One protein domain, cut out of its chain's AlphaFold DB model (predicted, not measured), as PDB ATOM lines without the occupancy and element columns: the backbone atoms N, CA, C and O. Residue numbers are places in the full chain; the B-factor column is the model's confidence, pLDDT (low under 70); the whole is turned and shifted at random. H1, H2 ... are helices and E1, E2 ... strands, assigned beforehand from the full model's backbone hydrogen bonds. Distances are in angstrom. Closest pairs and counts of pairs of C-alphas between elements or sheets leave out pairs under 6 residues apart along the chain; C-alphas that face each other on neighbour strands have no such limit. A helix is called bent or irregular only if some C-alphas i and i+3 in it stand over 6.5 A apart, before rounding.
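AT A GLANCE: This is residues 436 to 555 of the 614 residues of an uncharacterized protein of Pseudomonas alkylphenolica (UniProt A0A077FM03). Six helices make a flattened ring, with H1 and H4 on one broad side, H3 and H6 on the other, and H2 and H5 at the two ends. H7 lies over one opening of the ring, which closes only loosely between H3 and H6, and the last residues lead back towards E1. The printed part has 120 residues with one named strand and seven named helices, in the order E1, H1, H2, H3, H4, H5, H6, H7, and its class is mostly helix. It is compact, with a radius of gyration of the C-alphas of 13.4 A and spans of 38 by 29 by 20 A.

IN THESE COORDINATES: E1, residues 436 to 438, begins at C-alpha 436 (215.083, 230.411, 123.055). H1 is residues 439 to 452, 19.9 A long from first to last C-alpha. H2 is residues 464 to 469, and H3 is residues 471 to 484, 19.6 A. H4, residues 491 to 506, begins at C-alpha 491 (207.145, 209.124, 143.506) and is 20.5 A long; it is neither bent nor irregular, but only just: C-alphas 503 and 506 are 6.3 A apart. H5 is residues 512 to 524, 18.4 A, and H6 is residues 526 to 536, 15.1 A. H7, residues 538 to 546, ends at C-alpha 546 (201.972, 235.985, 126.094).

HOW THE PARTS SIT: E1 pairs with no named strand and meets H1 only through their link. H1 and H2 form a helical hairpin; their closest C-alphas, those of Ala 443 and Pro 464, are 4.9 A apart. H2 and H3 form another, closest at Ala 467 and Arg 474, with C-alphas 4.0 A apart. H3, with residues 479 to 483 alone, only just touches H6, with 3 pairs of C-alphas within 8 A, the closest being Ile 482 and Arg 530 at 6.4 A. H5 and H6 form a helical hairpin at a shallow tilt of 15 degrees, with the C-alphas of Phe 522 and Ala 529 closest at 4.7 A. H4, with residues 491 to 498 alone, touches H5 at a steep tilt of 50 degrees, closest at the C-alphas of Val 494 and Ala 519, 6.2 A. H4 also touches H1, with residues 500 to 505 alone, opposite ways; the C-alphas of Asp 445 and Leu 504 are closest at 4.8 A. H6 and H7 only just touch, and only at the corner, with Ile 534 and Ile 540 closest at 7.2 A between C-alphas. H1 and H5 are apart. Every O i to N i+4 pair is within hydrogen-bond range in H1, H2, H3, H5 and H7; in H4 it is 11 of 12 and in H6 4 of 7.

THE WHOLE: The two C-alphas farthest apart, those of Ala 524 and Asn 555, are 40.0 A apart. The printed part has no cut. The link from H1 to H2, 11 residues, is long. The mean pLDDT of the printed part is 89.7, and residues 526 to 528 are under 70.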
ATOM      1  N   ARG A 436     213.850 230.336 123.859       91.31
ATOM      2  CA  ARG A 436     215.083 230.411 123.055       91.31
ATOM      3  C   ARG A 436     215.305 229.191 122.156       91.31
ATOM      4  O   ARG A 436     216.016 229.290 121.164       91.31
ATOM      5  N   LYS A 437     214.717 228.036 122.496       92.44
ATOM      6  CA  LYS A 437     214.825 226.825 121.670       92.44
ATOM      7  C   LYS A 437     214.229 227.063 120.285       92.44
ATOM      8  O   LYS A 437     213.201 227.733 120.162       92.44
ATOM      9  N   THR A 438     214.849 226.474 119.267       93.94
ATOM     10  CA  THR A 438     214.324 226.530 117.903       93.94
ATOM     11  C   THR A 438     213.115 225.610 117.734       93.94
ATOM     12  O   THR A 438     212.949 224.653 118.494       93.94
ATOM     13  N   GLN A 439     212.274 225.875 116.731       94.88
ATOM     14  CA  GLN A 439     211.134 225.013 116.394       94.88
ATOM     15  C   GLN A 439     211.580 223.569 116.122       94.88
ATOM     16  O   GLN A 439     210.972 222.635 116.642       94.88
ATOM     17  N   ASP A 440     212.689 223.390 115.404       94.56
ATOM     18  CA  ASP A 440     213.242 222.066 115.109       94.56
ATOM     19  C   ASP A 440     213.726 221.348 116.369       94.56
ATOM     20  O   ASP A 440     213.474 220.155 116.544       94.56
ATOM     21  N   GLN A 441     214.398 222.065 117.278       95.19
ATOM     22  CA  GLN A 441     214.822 221.472 118.542       95.19
ATOM     23  C   GLN A 441     213.618 221.094 119.405       95.19
ATOM     24  O   GLN A 441     213.589 219.999 119.958       95.19
ATOM     25  N   ALA A 442     212.602 221.956 119.480       95.56
ATOM     26  CA  ALA A 442     211.378 221.671 120.219       95.56
ATOM     27  C   ALA A 442     210.642 220.446 119.656       95.56
ATOM     28  O   ALA A 442     210.227 219.587 120.425       95.56
ATOM     29  N   ALA A 443     210.546 220.310 118.330       96.00
ATOM     30  CA  ALA A 443     209.938 219.141 117.700       96.00
ATOM     31  C   ALA A 443     210.699 217.842 118.034       96.00
ATOM     32  O   ALA A 443     210.076 216.824 118.344       96.00
ATOM     33  N   ARG A 444     212.041 217.870 118.039       96.94
ATOM     34  CA  ARG A 444     212.872 216.727 118.473       96.94
ATOM     35  C   ARG A 444     212.672 216.389 119.952       96.94
ATOM     36  O   ARG A 444     212.579 215.212 120.311       96.94
ATOM     37  N   ASP A 445     212.578 217.404 120.802       96.88
ATOM     38  CA  ASP A 445     212.336 217.229 122.234       96.88
ATOM     39  C   ASP A 445     210.941 216.635 122.491       96.88
ATOM     40  O   ASP A 445     210.800 215.706 123.286       96.88
ATOM     41  N   HIS A 446     209.921 217.092 121.758       96.12
ATOM     42  CA  HIS A 446     208.556 216.555 121.796       96.12
ATOM     43  C   HIS A 446     208.508 215.076 121.391       96.12
ATOM     44  O   HIS A 446     207.899 214.274 122.097       96.12
ATOM     45  N   VAL A 447     209.204 214.684 120.316       96.44
ATOM     46  CA  VAL A 447     209.345 213.266 119.919       96.44
ATOM     47  C   VAL A 447     210.039 212.456 121.015       96.44
ATOM     48  O   VAL A 447     209.606 211.352 121.350       96.44
ATOM     49  N   THR A 448     211.097 213.008 121.613       96.94
ATOM     50  CA  THR A 448     211.823 212.359 122.713       96.94
ATOM     51  C   THR A 448     210.911 212.133 123.918       96.94
ATOM     52  O   THR A 448     210.924 211.048 124.499       96.94
ATOM     53  N   PHE A 449     210.082 213.121 124.264       96.69
ATOM     54  CA  PHE A 449     209.101 213.012 125.339       96.69
ATOM     55  C   PHE A 449     208.068 211.915 125.056       96.69
ATOM     56  O   PHE A 449     207.859 211.048 125.903       96.69
ATOM     57  N   MET A 450     207.484 211.897 123.851       96.06
ATOM     58  CA  MET A 450     206.524 210.864 123.443       96.06
ATOM     59  C   MET A 450     207.114 209.457 123.569       96.06
ATOM     60  O   MET A 450     206.507 208.580 124.184       96.06
ATOM     61  N   LYS A 451     208.343 209.266 123.069       95.44
ATOM     62  CA  LYS A 451     209.055 207.984 123.142       95.44
ATOM     63  C   LYS A 451     209.298 207.536 124.584       95.44
ATOM     64  O   LYS A 451     209.097 206.365 124.893       95.44
ATOM     65  N   ARG A 452     209.732 208.441 125.470       95.81
ATOM     66  CA  ARG A 452     210.028 208.110 126.878       95.81
ATOM     67  C   ARG A 452     208.793 207.684 127.663       95.81
ATOM     68  O   ARG A 452     208.906 206.821 128.528       95.81
ATOM     69  N   TRP A 453     207.635 208.259 127.349       94.88
ATOM     70  CA  TRP A 453     206.396 208.043 128.102       94.88
ATOM     71  C   TRP A 453     205.384 207.138 127.389       94.88
ATOM     72  O   TRP A 453     204.214 207.097 127.777       94.88
ATOM     73  N   GLY A 454     205.850 206.380 126.386       93.38
ATOM     74  CA  GLY A 454     205.079 205.334 125.710       93.38
ATOM     75  C   GLY A 454     203.871 205.857 124.939       93.38
ATOM     76  O   GLY A 454     202.836 205.193 124.915       93.38
ATOM     77  N   ILE A 455     203.981 207.059 124.369       94.00
ATOM     78  CA  ILE A 455     202.924 207.691 123.578       94.00
ATOM     79  C   ILE A 455     203.147 207.317 122.111       94.00
ATOM     80  O   ILE A 455     204.126 207.746 121.497       94.00
ATOM     81  N   GLU A 456     202.245 206.511 121.559       88.12
ATOM     82  CA  GLU A 456     202.254 206.142 120.142       88.12
ATOM     83  C   GLU A 456     201.725 207.303 119.299       88.12
ATOM     84  O   GLU A 456     200.761 207.962 119.677       88.12
ATOM     85  N   ALA A 457     202.377 207.588 118.171       81.12
ATOM     86  CA  ALA A 457     201.876 208.584 117.234       81.12
ATOM     87  C   ALA A 457     200.727 207.972 116.422       81.12
ATOM     88  O   ALA A 457     200.935 206.997 115.703       81.12
ATOM     89  N   ASP A 458     199.540 208.564 116.510       83.38
ATOM     90  CA  ASP A 458     198.388 208.222 115.679       83.38
ATOM     91  C   ASP A 458     197.838 209.471 114.968       83.38
ATOM     92  O   ASP A 458     198.283 210.594 115.212       83.38
ATOM     93  N   ALA A 459     196.875 209.282 114.065       79.88
ATOM     94  CA  ALA A 459     196.307 210.371 113.267       79.88
ATOM     95  C   ALA A 459     195.475 211.392 114.077       79.88
ATOM     96  O   ALA A 459     195.172 212.469 113.563       79.88
ATOM     97  N   SER A 460     195.084 211.073 115.315       83.12
ATOM     98  CA  SER A 460     194.328 211.963 116.206       83.12
ATOM     99  C   SER A 460     195.231 212.924 116.990       83.12
ATOM    100  O   SER A 460     194.782 213.990 117.427       83.12
ATOM    101  N   LEU A 461     196.512 212.573 117.140       90.25
ATOM    102  CA  LEU A 461     197.523 213.392 117.796       90.25
ATOM    103  C   LEU A 461     198.043 214.485 116.860       90.25
ATOM    104  O   LEU A 461     198.444 214.237 115.723       90.25
ATOM    105  N   GLU A 462     198.097 215.721 117.359       92.88
ATOM    106  CA  GLU A 462     198.795 216.797 116.653       92.88
ATOM    107  C   GLU A 462     200.277 216.406 116.471       92.88
ATOM    108  O   GLU A 462     200.904 215.838 117.368       92.88
ATOM    109  N   SER A 463     200.875 216.695 115.312       93.81
ATOM    110  CA  SER A 463     202.272 216.312 115.094       93.81
ATOM    111  C   SER A 463     203.228 217.171 115.943       93.81
ATOM    112  O   SER A 463     202.982 218.370 116.116       93.81
ATOM    113  N   PRO A 464     204.365 216.624 116.418       94.06
ATOM    114  CA  PRO A 464     205.378 217.389 117.153       94.06
ATOM    115  C   PRO A 464     205.851 218.662 116.433       94.06
ATOM    116  O   PRO A 464     205.995 219.720 117.043       94.06
ATOM    117  N   ALA A 465     206.026 218.600 115.109       93.62
ATOM    118  CA  ALA A 465     206.397 219.765 114.305       93.62
ATOM    119  C   ALA A 465     205.293 220.839 114.298       93.62
ATOM    120  O   ALA A 465     205.564 222.032 114.454       93.62
ATOM    121  N   ALA A 466     204.030 220.425 114.176       92.50
ATOM    122  CA  ALA A 466     202.898 221.339 114.221       92.50
ATOM    123  C   ALA A 466     202.731 221.964 115.619       92.50
ATOM    124  O   ALA A 466     202.503 223.175 115.723       92.50
ATOM    125  N   ALA A 467     202.939 221.185 116.685       92.88
ATOM    126  CA  ALA A 467     202.965 221.654 118.069       92.88
ATOM    127  C   ALA A 467     204.084 222.681 118.323       92.88
ATOM    128  O   ALA A 467     203.857 223.688 118.995       92.88
ATOM    129  N   ALA A 468     205.270 222.496 117.741       92.88
ATOM    130  CA  ALA A 468     206.372 223.454 117.843       92.88
ATOM    131  C   ALA A 468     206.122 224.775 117.079       92.88
ATOM    132  O   ALA A 468     206.727 225.805 117.383       92.88
ATOM    133  N   SER A 469     205.211 224.790 116.103       90.38
ATOM    134  CA  SER A 469     205.010 225.960 115.237       90.38
ATOM    135  C   SER A 469     204.121 227.060 115.842       90.38
ATOM    136  O   SER A 469     204.350 228.247 115.593       90.38
ATOM    137  N   GLN A 470     203.097 226.688 116.623       89.56
ATOM    138  CA  GLN A 470     202.021 227.589 117.062       89.56
ATOM    139  C   GLN A 470     201.484 227.226 118.451       89.56
ATOM    140  O   GLN A 470     201.237 226.059 118.744       89.56
ATOM    141  N   THR A 471     201.168 228.234 119.269       90.56
ATOM    142  CA  THR A 471     200.659 228.041 120.642       90.56
ATOM    143  C   THR A 471     199.387 227.200 120.722       90.56
ATOM    144  O   THR A 471     199.313 226.290 121.540       90.56
ATOM    145  N   LYS A 472     198.377 227.461 119.879       91.50
ATOM    146  CA  LYS A 472     197.107 226.707 119.920       91.50
ATOM    147  C   LYS A 472     197.311 225.218 119.640       91.50
ATOM    148  O   LYS A 472     196.724 224.382 120.321       91.50
ATOM    149  N   ARG A 473     198.156 224.900 118.654       92.81
ATOM    150  CA  ARG A 473     198.526 223.522 118.309       92.81
ATOM    151  C   ARG A 473     199.327 222.882 119.435       92.81
ATOM    152  O   ARG A 473     199.010 221.774 119.837       92.81
ATOM    153  N   ARG A 474     200.274 223.624 120.020       92.62
ATOM    154  CA  ARG A 474     201.023 223.191 121.205       92.62
ATOM    155  C   ARG A 474     200.116 222.836 122.374       92.62
ATOM    156  O   ARG A 474     200.337 221.813 122.998       92.62
ATOM    157  N   LEU A 475     199.123 223.666 122.688       92.00
ATOM    158  CA  LEU A 475     198.208 223.413 123.803       92.00
ATOM    159  C   LEU A 475     197.351 222.171 123.566       92.00
ATOM    160  O   LEU A 475     197.228 221.347 124.468       92.00
ATOM    161  N   ARG A 476     196.815 222.003 122.350       92.56
ATOM    162  CA  ARG A 476     196.106 220.773 121.969       92.56
ATOM    163  C   ARG A 476     197.007 219.553 122.118       92.56
ATOM    164  O   ARG A 476     196.638 218.621 122.821       92.56
ATOM    165  N   TRP A 477     198.200 219.613 121.530       93.88
ATOM    166  CA  TRP A 477     199.199 218.556 121.627       93.88
ATOM    167  C   TRP A 477     199.520 218.212 123.083       93.88
ATOM    168  O   TRP A 477     199.468 217.051 123.463       93.88
ATOM    169  N   LEU A 478     199.779 219.224 123.913       93.38
ATOM    170  CA  LEU A 478     200.147 219.079 125.318       93.38
ATOM    171  C   LEU A 478     199.050 218.366 126.122       93.38
ATOM    172  O   LEU A 478     199.352 217.446 126.879       93.38
ATOM    173  N   VAL A 479     197.779 218.731 125.916       91.62
ATOM    174  CA  VAL A 479     196.637 218.026 126.521       91.62
ATOM    175  C   VAL A 479     196.604 216.569 126.054       91.62
ATOM    176  O   VAL A 479     196.549 215.663 126.883       91.62
ATOM    177  N   GLN A 480     196.704 216.322 124.746       92.12
ATOM    178  CA  GLN A 480     196.650 214.966 124.199       92.12
ATOM    179  C   GLN A 480     197.783 214.074 124.736       92.12
ATOM    180  O   GLN A 480     197.519 212.963 125.197       92.12
ATOM    181  N   VAL A 481     199.032 214.558 124.755       92.44
ATOM    182  CA  VAL A 481     200.181 213.758 125.211       92.44
ATOM    183  C   VAL A 481     200.178 213.515 126.715       92.44
ATOM    184  O   VAL A 481     200.562 212.432 127.140       92.44
ATOM    185  N   ILE A 482     199.709 214.460 127.539       91.31
ATOM    186  CA  ILE A 482     199.589 214.241 128.992       91.31
ATOM    187  C   ILE A 482     198.511 213.196 129.300       91.31
ATOM    188  O   ILE A 482     198.694 212.365 130.194       91.31
ATOM    189  N   HIS A 483     197.404 213.194 128.552       88.81
ATOM    190  CA  HIS A 483     196.372 212.167 128.689       88.81
ATOM    191  C   HIS A 483     196.846 210.789 128.214       88.81
ATOM    192  O   HIS A 483     196.560 209.793 128.881       88.81
ATOM    193  N   ALA A 484     197.602 210.735 127.114       89.81
ATOM    194  CA  ALA A 484     198.142 209.496 126.555       89.81
ATOM    195  C   ALA A 484     199.352 208.940 127.332       89.81
ATOM    196  O   ALA A 484     199.632 207.743 127.254       89.81
ATOM    197  N   ALA A 485     200.066 209.777 128.093       90.50
ATOM    198  CA  ALA A 485     201.259 209.376 128.832       90.50
ATOM    199  C   ALA A 485     200.967 208.257 129.846       90.50
ATOM    200  O   ALA A 485     200.057 208.344 130.687       90.50
ATOM    201  N   ARG A 486     201.807 207.217 129.807       86.88
ATOM    202  CA  ARG A 486     201.782 206.099 130.755       86.88
ATOM    203  C   ARG A 486     202.778 206.371 131.879       86.88
ATOM    204  O   ARG A 486     203.962 206.075 131.752       86.88
ATOM    205  N   VAL A 487     202.291 206.943 132.982       89.12
ATOM    206  CA  VAL A 487     203.121 207.308 134.143       89.12
ATOM    207  C   VAL A 487     202.817 206.376 135.323       89.12
ATOM    208  O   VAL A 487     201.751 206.490 135.928       89.12
ATOM    209  N   PRO A 488     203.730 205.454 135.679       88.19
ATOM    210  CA  PRO A 488     203.623 204.689 136.918       88.19
ATOM    211  C   PRO A 488     203.557 205.602 138.153       88.19
ATOM    212  O   PRO A 488     204.377 206.510 138.292       88.19
ATOM    213  N   LEU A 489     202.645 205.319 139.091       86.12
ATOM    214  CA  LEU A 489     202.395 206.134 140.297       86.12
ATOM    215  C   LEU A 489     203.453 205.952 141.406       86.12
ATOM    216  O   LEU A 489     203.140 205.901 142.592       86.12
ATOM    217  N   ARG A 490     204.730 205.826 141.033       88.56
ATOM    218  CA  ARG A 490     205.855 205.801 141.977       88.56
ATOM    219  C   ARG A 490     206.425 207.217 142.110       88.56
ATOM    220  O   ARG A 490     206.703 207.818 141.071       88.56
ATOM    221  N   PRO A 491     206.690 207.740 143.324       87.50
ATOM    222  CA  PRO A 491     207.145 209.124 143.506       87.50
ATOM    223  C   PRO A 491     208.365 209.514 142.658       87.50
ATOM    224  O   PRO A 491     208.406 210.594 142.078       87.50
ATOM    225  N   THR A 492     209.347 208.619 142.529       90.75
ATOM    226  CA  THR A 492     210.546 208.843 141.703       90.75
ATOM    227  C   THR A 492     210.228 208.928 140.210       90.75
ATOM    228  O   THR A 492     210.763 209.784 139.512       90.75
ATOM    229  N   VAL A 493     209.318 208.085 139.718       92.50
ATOM    230  CA  VAL A 493     208.899 208.064 138.309       92.50
ATOM    231  C   VAL A 493     208.073 209.304 137.972       92.50
ATOM    232  O   VAL A 493     208.304 209.922 136.937       92.50
ATOM    233  N   VAL A 494     207.182 209.723 138.874       91.44
ATOM    234  CA  VAL A 494     206.411 210.968 138.744       91.44
ATOM    235  C   VAL A 494     207.340 212.184 138.690       91.44
ATOM    236  O   VAL A 494     207.187 213.033 137.816       91.44
ATOM    237  N   ARG A 495     208.355 212.259 139.558       92.25
ATOM    238  CA  ARG A 495     209.351 213.345 139.501       92.25
ATOM    239  C   ARG A 495     210.141 213.341 138.191       92.25
ATOM    240  O   ARG A 495     210.363 214.406 137.620       92.25
ATOM    241  N   ASN A 496     210.507 212.168 137.672       94.56
ATOM    242  CA  ASN A 496     211.154 212.060 136.360       94.56
ATOM    243  C   ASN A 496     210.234 212.526 135.224       94.56
ATOM    244  O   ASN A 496     210.694 213.235 134.335       94.56
ATOM    245  N   PHE A 497     208.939 212.202 135.284       94.50
ATOM    246  CA  PHE A 497     207.936 212.709 134.343       94.50
ATOM    247  C   PHE A 497     207.855 214.231 134.359       94.50
ATOM    248  O   PHE A 497     207.929 214.856 133.306       94.50
ATOM    249  N   ILE A 498     207.772 214.835 135.545       93.94
ATOM    250  CA  ILE A 498     207.715 216.293 135.702       93.94
ATOM    251  C   ILE A 498     209.003 216.950 135.183       93.94
ATOM    252  O   ILE A 498     208.935 217.955 134.480       93.94
ATOM    253  N   ASN A 499     210.171 216.369 135.466       93.94
ATOM    254  CA  ASN A 499     211.455 216.870 134.965       93.94
ATOM    255  C   ASN A 499     211.570 216.769 133.435       93.94
ATOM    256  O   ASN A 499     212.117 217.667 132.792       93.94
ATOM    257  N   ASP A 500     211.053 215.697 132.838       95.94
ATOM    258  CA  ASP A 500     211.011 215.542 131.384       95.94
ATOM    259  C   ASP A 500     209.987 216.481 130.743       95.94
ATOM    260  O   ASP A 500     210.272 217.064 129.701       95.94
ATOM    261  N   LEU A 501     208.832 216.693 131.378       94.56
ATOM    262  CA  LEU A 501     207.841 217.679 130.953       94.56
ATOM    263  C   LEU A 501     208.449 219.088 130.965       94.56
ATOM    264  O   LEU A 501     208.366 219.804 129.967       94.56
ATOM    265  N   GLU A 502     209.111 219.469 132.057       94.12
ATOM    266  CA  GLU A 502     209.834 220.734 132.189       94.12
ATOM    267  C   GLU A 502     210.833 220.927 131.039       94.12
ATOM    268  O   GLU A 502     210.775 221.911 130.296       94.12
ATOM    269  N   LYS A 503     211.736 219.958 130.851       93.38
ATOM    270  CA  LYS A 503     212.856 220.085 129.914       93.38
ATOM    271  C   LYS A 503     212.437 219.945 128.458       93.38
ATOM    272  O   LYS A 503     212.930 220.705 127.625       93.38
ATOM    273  N   LEU A 504     211.579 218.980 128.137       95.19
ATOM    274  CA  LEU A 504     211.276 218.581 126.761       95.19
ATOM    275  C   LEU A 504     210.013 219.251 126.209       95.19
ATOM    276  O   LEU A 504     209.922 219.465 125.006       95.19
ATOM    277  N   VAL A 505     209.055 219.629 127.062       92.56
ATOM    278  CA  VAL A 505     207.759 220.180 126.628       92.56
ATOM    279  C   VAL A 505     207.621 221.658 126.981       92.56
ATOM    280  O   VAL A 505     207.420 222.501 126.097       92.56
ATOM    281  N   VAL A 506     207.759 222.002 128.261       92.25
ATOM    282  CA  VAL A 506     207.632 223.386 128.743       92.25
ATOM    283  C   VAL A 506     208.809 224.231 128.255       92.25
ATOM    284  O   VAL A 506     208.605 225.368 127.827       92.25
ATOM    285  N   SER A 507     210.001 223.624 128.201       92.00
ATOM    286  CA  SER A 507     211.274 224.254 127.821       92.00
ATOM    287  C   SER A 507     211.662 225.436 128.707       92.00
ATOM    288  O   SER A 507     212.390 226.327 128.277       92.00
ATOM    289  N   GLU A 508     211.186 225.420 129.946       89.44
ATOM    290  CA  GLU A 508     211.451 226.408 130.980       89.44
ATOM    291  C   GLU A 508     211.233 225.760 132.347       89.44
ATOM    292  O   GLU A 508     210.452 224.818 132.435       89.44
ATOM    293  N   GLN A 509     211.916 226.257 133.383       90.38
ATOM    294  CA  GLN A 509     211.758 225.790 134.760       90.38
ATOM    295  C   GLN A 509     210.308 225.942 135.221       90.38
ATOM    296  O   GLN A 509     209.780 227.051 135.205       90.38
ATOM    297  N   ILE A 510     209.718 224.840 135.668       92.12
ATOM    298  CA  ILE A 510     208.468 224.819 136.417       92.12
ATOM    299  C   ILE A 510     208.805 225.176 137.865       92.12
ATOM    300  O   ILE A 510     209.707 224.566 138.449       92.12
ATOM    301  N   SER A 511     208.088 226.143 138.437       90.75
ATOM    302  CA  SER A 511     208.193 226.502 139.862       90.75
ATOM    303  C   SER A 511     208.203 225.274 140.781       90.75
ATOM    304  O   SER A 511     207.509 224.276 140.545       90.75
ATOM    305  N   TYR A 512     208.996 225.336 141.852       92.38
ATOM    306  CA  TYR A 512     209.139 224.233 142.804       92.38
ATOM    307  C   TYR A 512     207.799 223.912 143.472       92.38
ATOM    308  O   TYR A 512     207.442 222.740 143.612       92.38
ATOM    309  N   GLN A 513     207.000 224.941 143.771       89.69
ATOM    310  CA  GLN A 513     205.628 224.784 144.260       89.69
ATOM    311  C   GLN A 513     204.749 223.967 143.302       89.69
ATOM    312  O   GLN A 513     204.065 223.028 143.728       89.69
ATOM    313  N   SER A 514     204.760 224.295 142.005       90.50
ATOM    314  CA  SER A 514     203.969 223.574 141.007       90.50
ATOM    315  C   SER A 514     204.446 222.137 140.847       90.50
ATOM    316  O   SER A 514     203.608 221.241 140.765       90.50
ATOM    317  N   LYS A 515     205.761 221.883 140.876       91.81
ATOM    318  CA  LYS A 515     206.305 220.516 140.841       91.81
ATOM    319  C   LYS A 515     205.794 219.672 142.005       91.81
ATOM    320  O   LYS A 515     205.280 218.580 141.773       91.81
ATOM    321  N   GLU A 516     205.880 220.179 143.233       90.00
ATOM    322  CA  GLU A 516     205.429 219.444 144.420       90.00
ATOM    323  C   GLU A 516     203.904 219.287 144.465       90.00
ATOM    324  O   GLU A 516     203.392 218.258 144.909       90.00
ATOM    325  N   LYS A 517     203.139 220.266 143.968       89.62
ATOM    326  CA  LYS A 517     201.682 220.131 143.829       89.62
ATOM    327  C   LYS A 517     201.308 219.055 142.807       89.62
ATOM    328  O   LYS A 517     200.550 218.151 143.143       89.62
ATOM    329  N   ILE A 518     201.890 219.105 141.606       89.69
ATOM    330  CA  ILE A 518     201.658 218.106 140.556       89.69
ATOM    331  C   ILE A 518     202.059 216.716 141.066       89.69
ATOM    332  O   ILE A 518     201.284 215.773 140.940       89.69
ATOM    333  N   ALA A 519     203.229 216.580 141.697       89.88
ATOM    334  CA  ALA A 519     203.692 215.299 142.225       89.88
ATOM    335  C   ALA A 519     202.722 214.707 143.260       89.88
ATOM    336  O   ALA A 519     202.388 213.524 143.174       89.88
ATOM    337  N   ARG A 520     202.229 215.525 144.201       89.00
ATOM    338  CA  ARG A 520     201.221 215.102 145.187       89.00
ATOM    339  C   ARG A 520     199.915 214.669 144.528       89.00
ATOM    340  O   ARG A 520     199.380 213.627 144.902       89.00
ATOM    341  N   ASP A 521     199.439 215.408 143.529       89.12
ATOM    342  CA  ASP A 521     198.193 215.074 142.834       89.12
ATOM    343  C   ASP A 521     198.309 213.740 142.077       89.12
ATOM    344  O   ASP A 521     197.395 212.919 142.138       89.12
ATOM    345  N   PHE A 522     199.456 213.461 141.442       87.12
ATOM    346  CA  PHE A 522     199.733 212.157 140.821       87.12
ATOM    347  C   PHE A 522     199.699 211.003 141.827       87.12
ATOM    348  O   PHE A 522     199.145 209.951 141.518       87.12
ATOM    349  N   VAL A 523     200.261 211.189 143.024       81.69
ATOM    350  CA  VAL A 523     200.216 210.169 144.085       81.69
ATOM    351  C   VAL A 523     198.788 209.968 144.613       81.69
ATOM    352  O   VAL A 523     198.428 208.847 144.966       81.69
ATOM    353  N   ALA A 524     197.960 211.016 144.631       82.19
ATOM    354  CA  ALA A 524     196.590 210.970 145.142       82.19
ATOM    355  C   ALA A 524     195.551 210.351 144.176       82.19
ATOM    356  O   ALA A 524     194.502 209.902 144.638       82.19
ATOM    357  N   GLY A 525     195.799 210.306 142.857       75.12
ATOM    358  CA  GLY A 525     194.912 209.640 141.886       75.12
ATOM    359  C   GLY A 525     194.831 210.300 140.498       75.12
ATOM    360  O   GLY A 525     195.056 211.494 140.332       75.12
ATOM    361  N   SER A 526     194.492 209.510 139.469       64.00
ATOM    362  CA  SER A 526     194.941 209.731 138.079       64.00
ATOM    363  C   SER A 526     194.154 210.716 137.198       64.00
ATOM    364  O   SER A 526     194.755 211.281 136.281       64.00
ATOM    365  N   SER A 527     192.851 210.946 137.408       66.12
ATOM    366  CA  SER A 527     192.084 211.856 136.530       66.12
ATOM    367  C   SER A 527     192.398 213.325 136.824       66.12
ATOM    368  O   SER A 527     192.834 214.054 135.935       66.12
ATOM    369  N   LYS A 528     192.304 213.724 138.098       69.44
ATOM    370  CA  LYS A 528     192.650 215.077 138.559       69.44
ATOM    371  C   LYS A 528     194.144 215.391 138.420       69.44
ATOM    372  O   LYS A 528     194.494 216.540 138.175       69.44
ATOM    373  N   ALA A 529     195.027 214.392 138.520       76.44
ATOM    374  CA  ALA A 529     196.472 214.585 138.370       76.44
ATOM    375  C   ALA A 529     196.882 215.108 136.988       76.44
ATOM    376  O   ALA A 529     197.748 215.973 136.876       76.44
ATOM    377  N   ARG A 530     196.248 214.608 135.922       84.38
ATOM    378  CA  ARG A 530     196.547 215.034 134.546       84.38
ATOM    379  C   ARG A 530     196.046 216.448 134.273       84.38
ATOM    380  O   ARG A 530     196.784 217.256 133.717       84.38
ATOM    381  N   GLU A 531     194.837 216.767 134.731       82.69
ATOM    382  CA  GLU A 531     194.293 218.131 134.684       82.69
ATOM    383  C   GLU A 531     195.157 219.104 135.497       82.69
ATOM    384  O   GLU A 531     195.426 220.222 135.054       82.69
ATOM    385  N   SER A 532     195.662 218.655 136.649       82.19
ATOM    386  CA  SER A 532     196.547 219.428 137.519       82.19
ATOM    387  C   SER A 532     197.812 219.897 136.799       82.19
ATOM    388  O   SER A 532     198.209 221.042 136.990       82.19
ATOM    389  N   VAL A 533     198.399 219.097 135.901       86.38
ATOM    390  CA  VAL A 533     199.558 219.539 135.101       86.38
ATOM    391  C   VAL A 533     199.233 220.793 134.289       86.38
ATOM    392  O   VAL A 533     200.028 221.729 134.252       86.38
ATOM    393  N   ILE A 534     198.060 220.830 133.654       84.56
ATOM    394  CA  ILE A 534     197.637 221.954 132.811       84.56
ATOM    395  C   ILE A 534     197.293 223.174 133.662       84.56
ATOM    396  O   ILE A 534     197.693 224.291 133.341       84.56
ATOM    397  N   LEU A 535     196.533 222.957 134.736       83.69
ATOM    398  CA  LEU A 535     195.955 224.027 135.546       83.69
ATOM    399  C   LEU A 535     196.948 224.626 136.546       83.69
ATOM    400  O   LEU A 535     196.831 225.800 136.886       83.69
ATOM    401  N   ASN A 536     197.916 223.838 137.023       85.06
ATOM    402  CA  ASN A 536     198.865 224.261 138.052       85.06
ATOM    403  C   ASN A 536     200.261 224.587 137.511       85.06
ATOM    404  O   ASN A 536     201.077 225.100 138.271       85.06
ATOM    405  N   CYS A 537     200.559 224.341 136.233       89.25
ATOM    406  CA  CYS A 537     201.798 224.825 135.622       89.25
ATOM    407  C   CYS A 537     201.610 226.264 135.126       89.25
ATOM    408  O   CYS A 537     201.122 226.515 134.017       89.25
ATOM    409  N   SER A 538     202.004 227.220 135.968       87.12
ATOM    410  CA  SER A 538     201.910 228.652 135.674       87.12
ATOM    411  C   SER A 538     202.678 229.030 134.409       87.12
ATOM    412  O   SER A 538     202.249 229.910 133.670       87.12
ATOM    413  N   GLU A 539     203.765 228.331 134.093       89.88
ATOM    414  CA  GLU A 539     204.608 228.594 132.931       89.88
ATOM    415  C   GLU A 539     203.886 228.273 131.620       89.88
ATOM    416  O   GLU A 539     203.951 229.060 130.675       89.88
ATOM    417  N   ILE A 540     203.117 227.178 131.556       89.75
ATOM    418  CA  ILE A 540     202.283 226.867 130.380       89.75
ATOM    419  C   ILE A 540     201.242 227.973 130.170       89.75
ATOM    420  O   ILE A 540     201.051 228.444 129.041       89.75
ATOM    421  N   ILE A 541     200.600 228.420 131.251       88.88
ATOM    422  CA  ILE A 541     199.595 229.487 131.226       88.88
ATOM    423  C   ILE A 541     200.237 230.813 130.785       88.88
ATOM    424  O   ILE A 541     199.732 231.475 129.877       88.88
ATOM    425  N   ASN A 542     201.386 231.173 131.354       89.25
ATOM    426  CA  ASN A 542     202.115 232.404 131.055       89.25
ATOM    427  C   ASN A 542     202.609 232.439 129.606       89.25
ATOM    428  O   ASN A 542     202.401 233.440 128.917       89.25
ATOM    429  N   GLN A 543     203.208 231.350 129.110       89.62
ATOM    430  CA  GLN A 543     203.628 231.224 127.709       89.62
ATOM    431  C   GLN A 543     202.434 231.409 126.758       89.62
ATOM    432  O   GLN A 543     202.533 232.117 125.751       89.62
ATOM    433  N   SER A 544     201.285 230.825 127.105       88.19
ATOM    434  CA  SER A 544     200.066 230.894 126.294       88.19
ATOM    435  C   SER A 544     199.439 232.285 126.292       88.19
ATOM    436  O   SER A 544     199.075 232.793 125.232       88.19
ATOM    437  N   ALA A 545     199.376 232.937 127.456       86.81
ATOM    438  CA  ALA A 545     198.866 234.297 127.604       86.81
ATOM    439  C   ALA A 545     199.734 235.324 126.861       86.81
ATOM    440  O   ALA A 545     199.217 236.290 126.300       86.81
ATOM    441  N   GLN A 546     201.050 235.108 126.815       85.75
ATOM    442  CA  GLN A 546     201.972 235.985 126.094       85.75
ATOM    443  C   GLN A 546     201.906 235.785 124.573       85.75
ATOM    444  O   GLN A 546     202.143 236.735 123.822       85.75
ATOM    445  N   ARG A 547     201.590 234.577 124.086       88.56
ATOM    446  CA  ARG A 547     201.537 234.256 122.647       88.56
ATOM    447  C   ARG A 547     200.252 233.527 122.252       88.56
ATOM    448  O   ARG A 547     200.348 232.450 121.673       88.56
ATOM    449  N   PRO A 548     199.053 234.101 122.427       82.81
ATOM    450  CA  PRO A 548     197.802 233.385 122.146       82.81
ATOM    451  C   PRO A 548     197.682 232.923 120.682       82.81
ATOM    452  O   PRO A 548     197.167 231.841 120.405       82.81
ATOM    453  N   ASN A 549     198.211 233.719 119.746       80.06
ATOM    454  CA  ASN A 549     198.245 233.417 118.308       80.06
ATOM    455  C   ASN A 549     199.677 233.409 117.729       80.06
ATOM    456  O   ASN A 549     199.848 233.395 116.514       80.06
ATOM    457  N   GLY A 550     200.704 233.489 118.583       80.62
ATOM    458  CA  GLY A 550     202.097 233.697 118.176       80.62
ATOM    459  C   GLY A 550     202.946 232.424 118.156       80.62
ATOM    460  O   GLY A 550     202.477 231.327 118.460       80.62
ATOM    461  N   LYS A 551     204.229 232.596 117.823       84.12
ATOM    462  CA  LYS A 551     205.253 231.548 117.924       84.12
ATOM    463  C   LYS A 551     205.777 231.466 119.363       84.12
ATOM    464  O   LYS A 551     206.174 232.486 119.927       84.12
ATOM    465  N   VAL A 552     205.794 230.262 119.936       88.62
ATOM    466  CA  VAL A 552     206.408 230.000 121.254       88.62
ATOM    467  C   VAL A 552     207.922 229.861 121.117       88.62
ATOM    468  O   VAL A 552     208.657 230.471 121.888       88.62
ATOM    469  N   TYR A 553     208.372 229.096 120.123       93.38
ATOM    470  CA  TYR A 553     209.777 228.777 119.872       93.38
ATOM    471  C   TYR A 553     210.360 229.649 118.756       93.38
ATOM    472  O   TYR A 553     209.636 230.104 117.859       93.38
ATOM    473  N   ALA A 554     211.667 229.890 118.822       93.62
ATOM    474  CA  ALA A 554     212.390 230.691 117.844       93.62
ATOM    475  C   ALA A 554     212.565 229.950 116.510       93.62
ATOM    476  O   ALA A 554     212.583 228.724 116.463       93.62
ATOM    477  N   ASN A 555     212.719 230.684 115.411       92.88
ATOM    478  CA  ASN A 555     213.248 230.103 114.171       92.88
ATOM    479  C   ASN A 555     214.782 230.124 114.234       92.88
ATOM    480  O   ASN A 555     215.429 229.139 113.906       92.88
TER     481      ASN A 555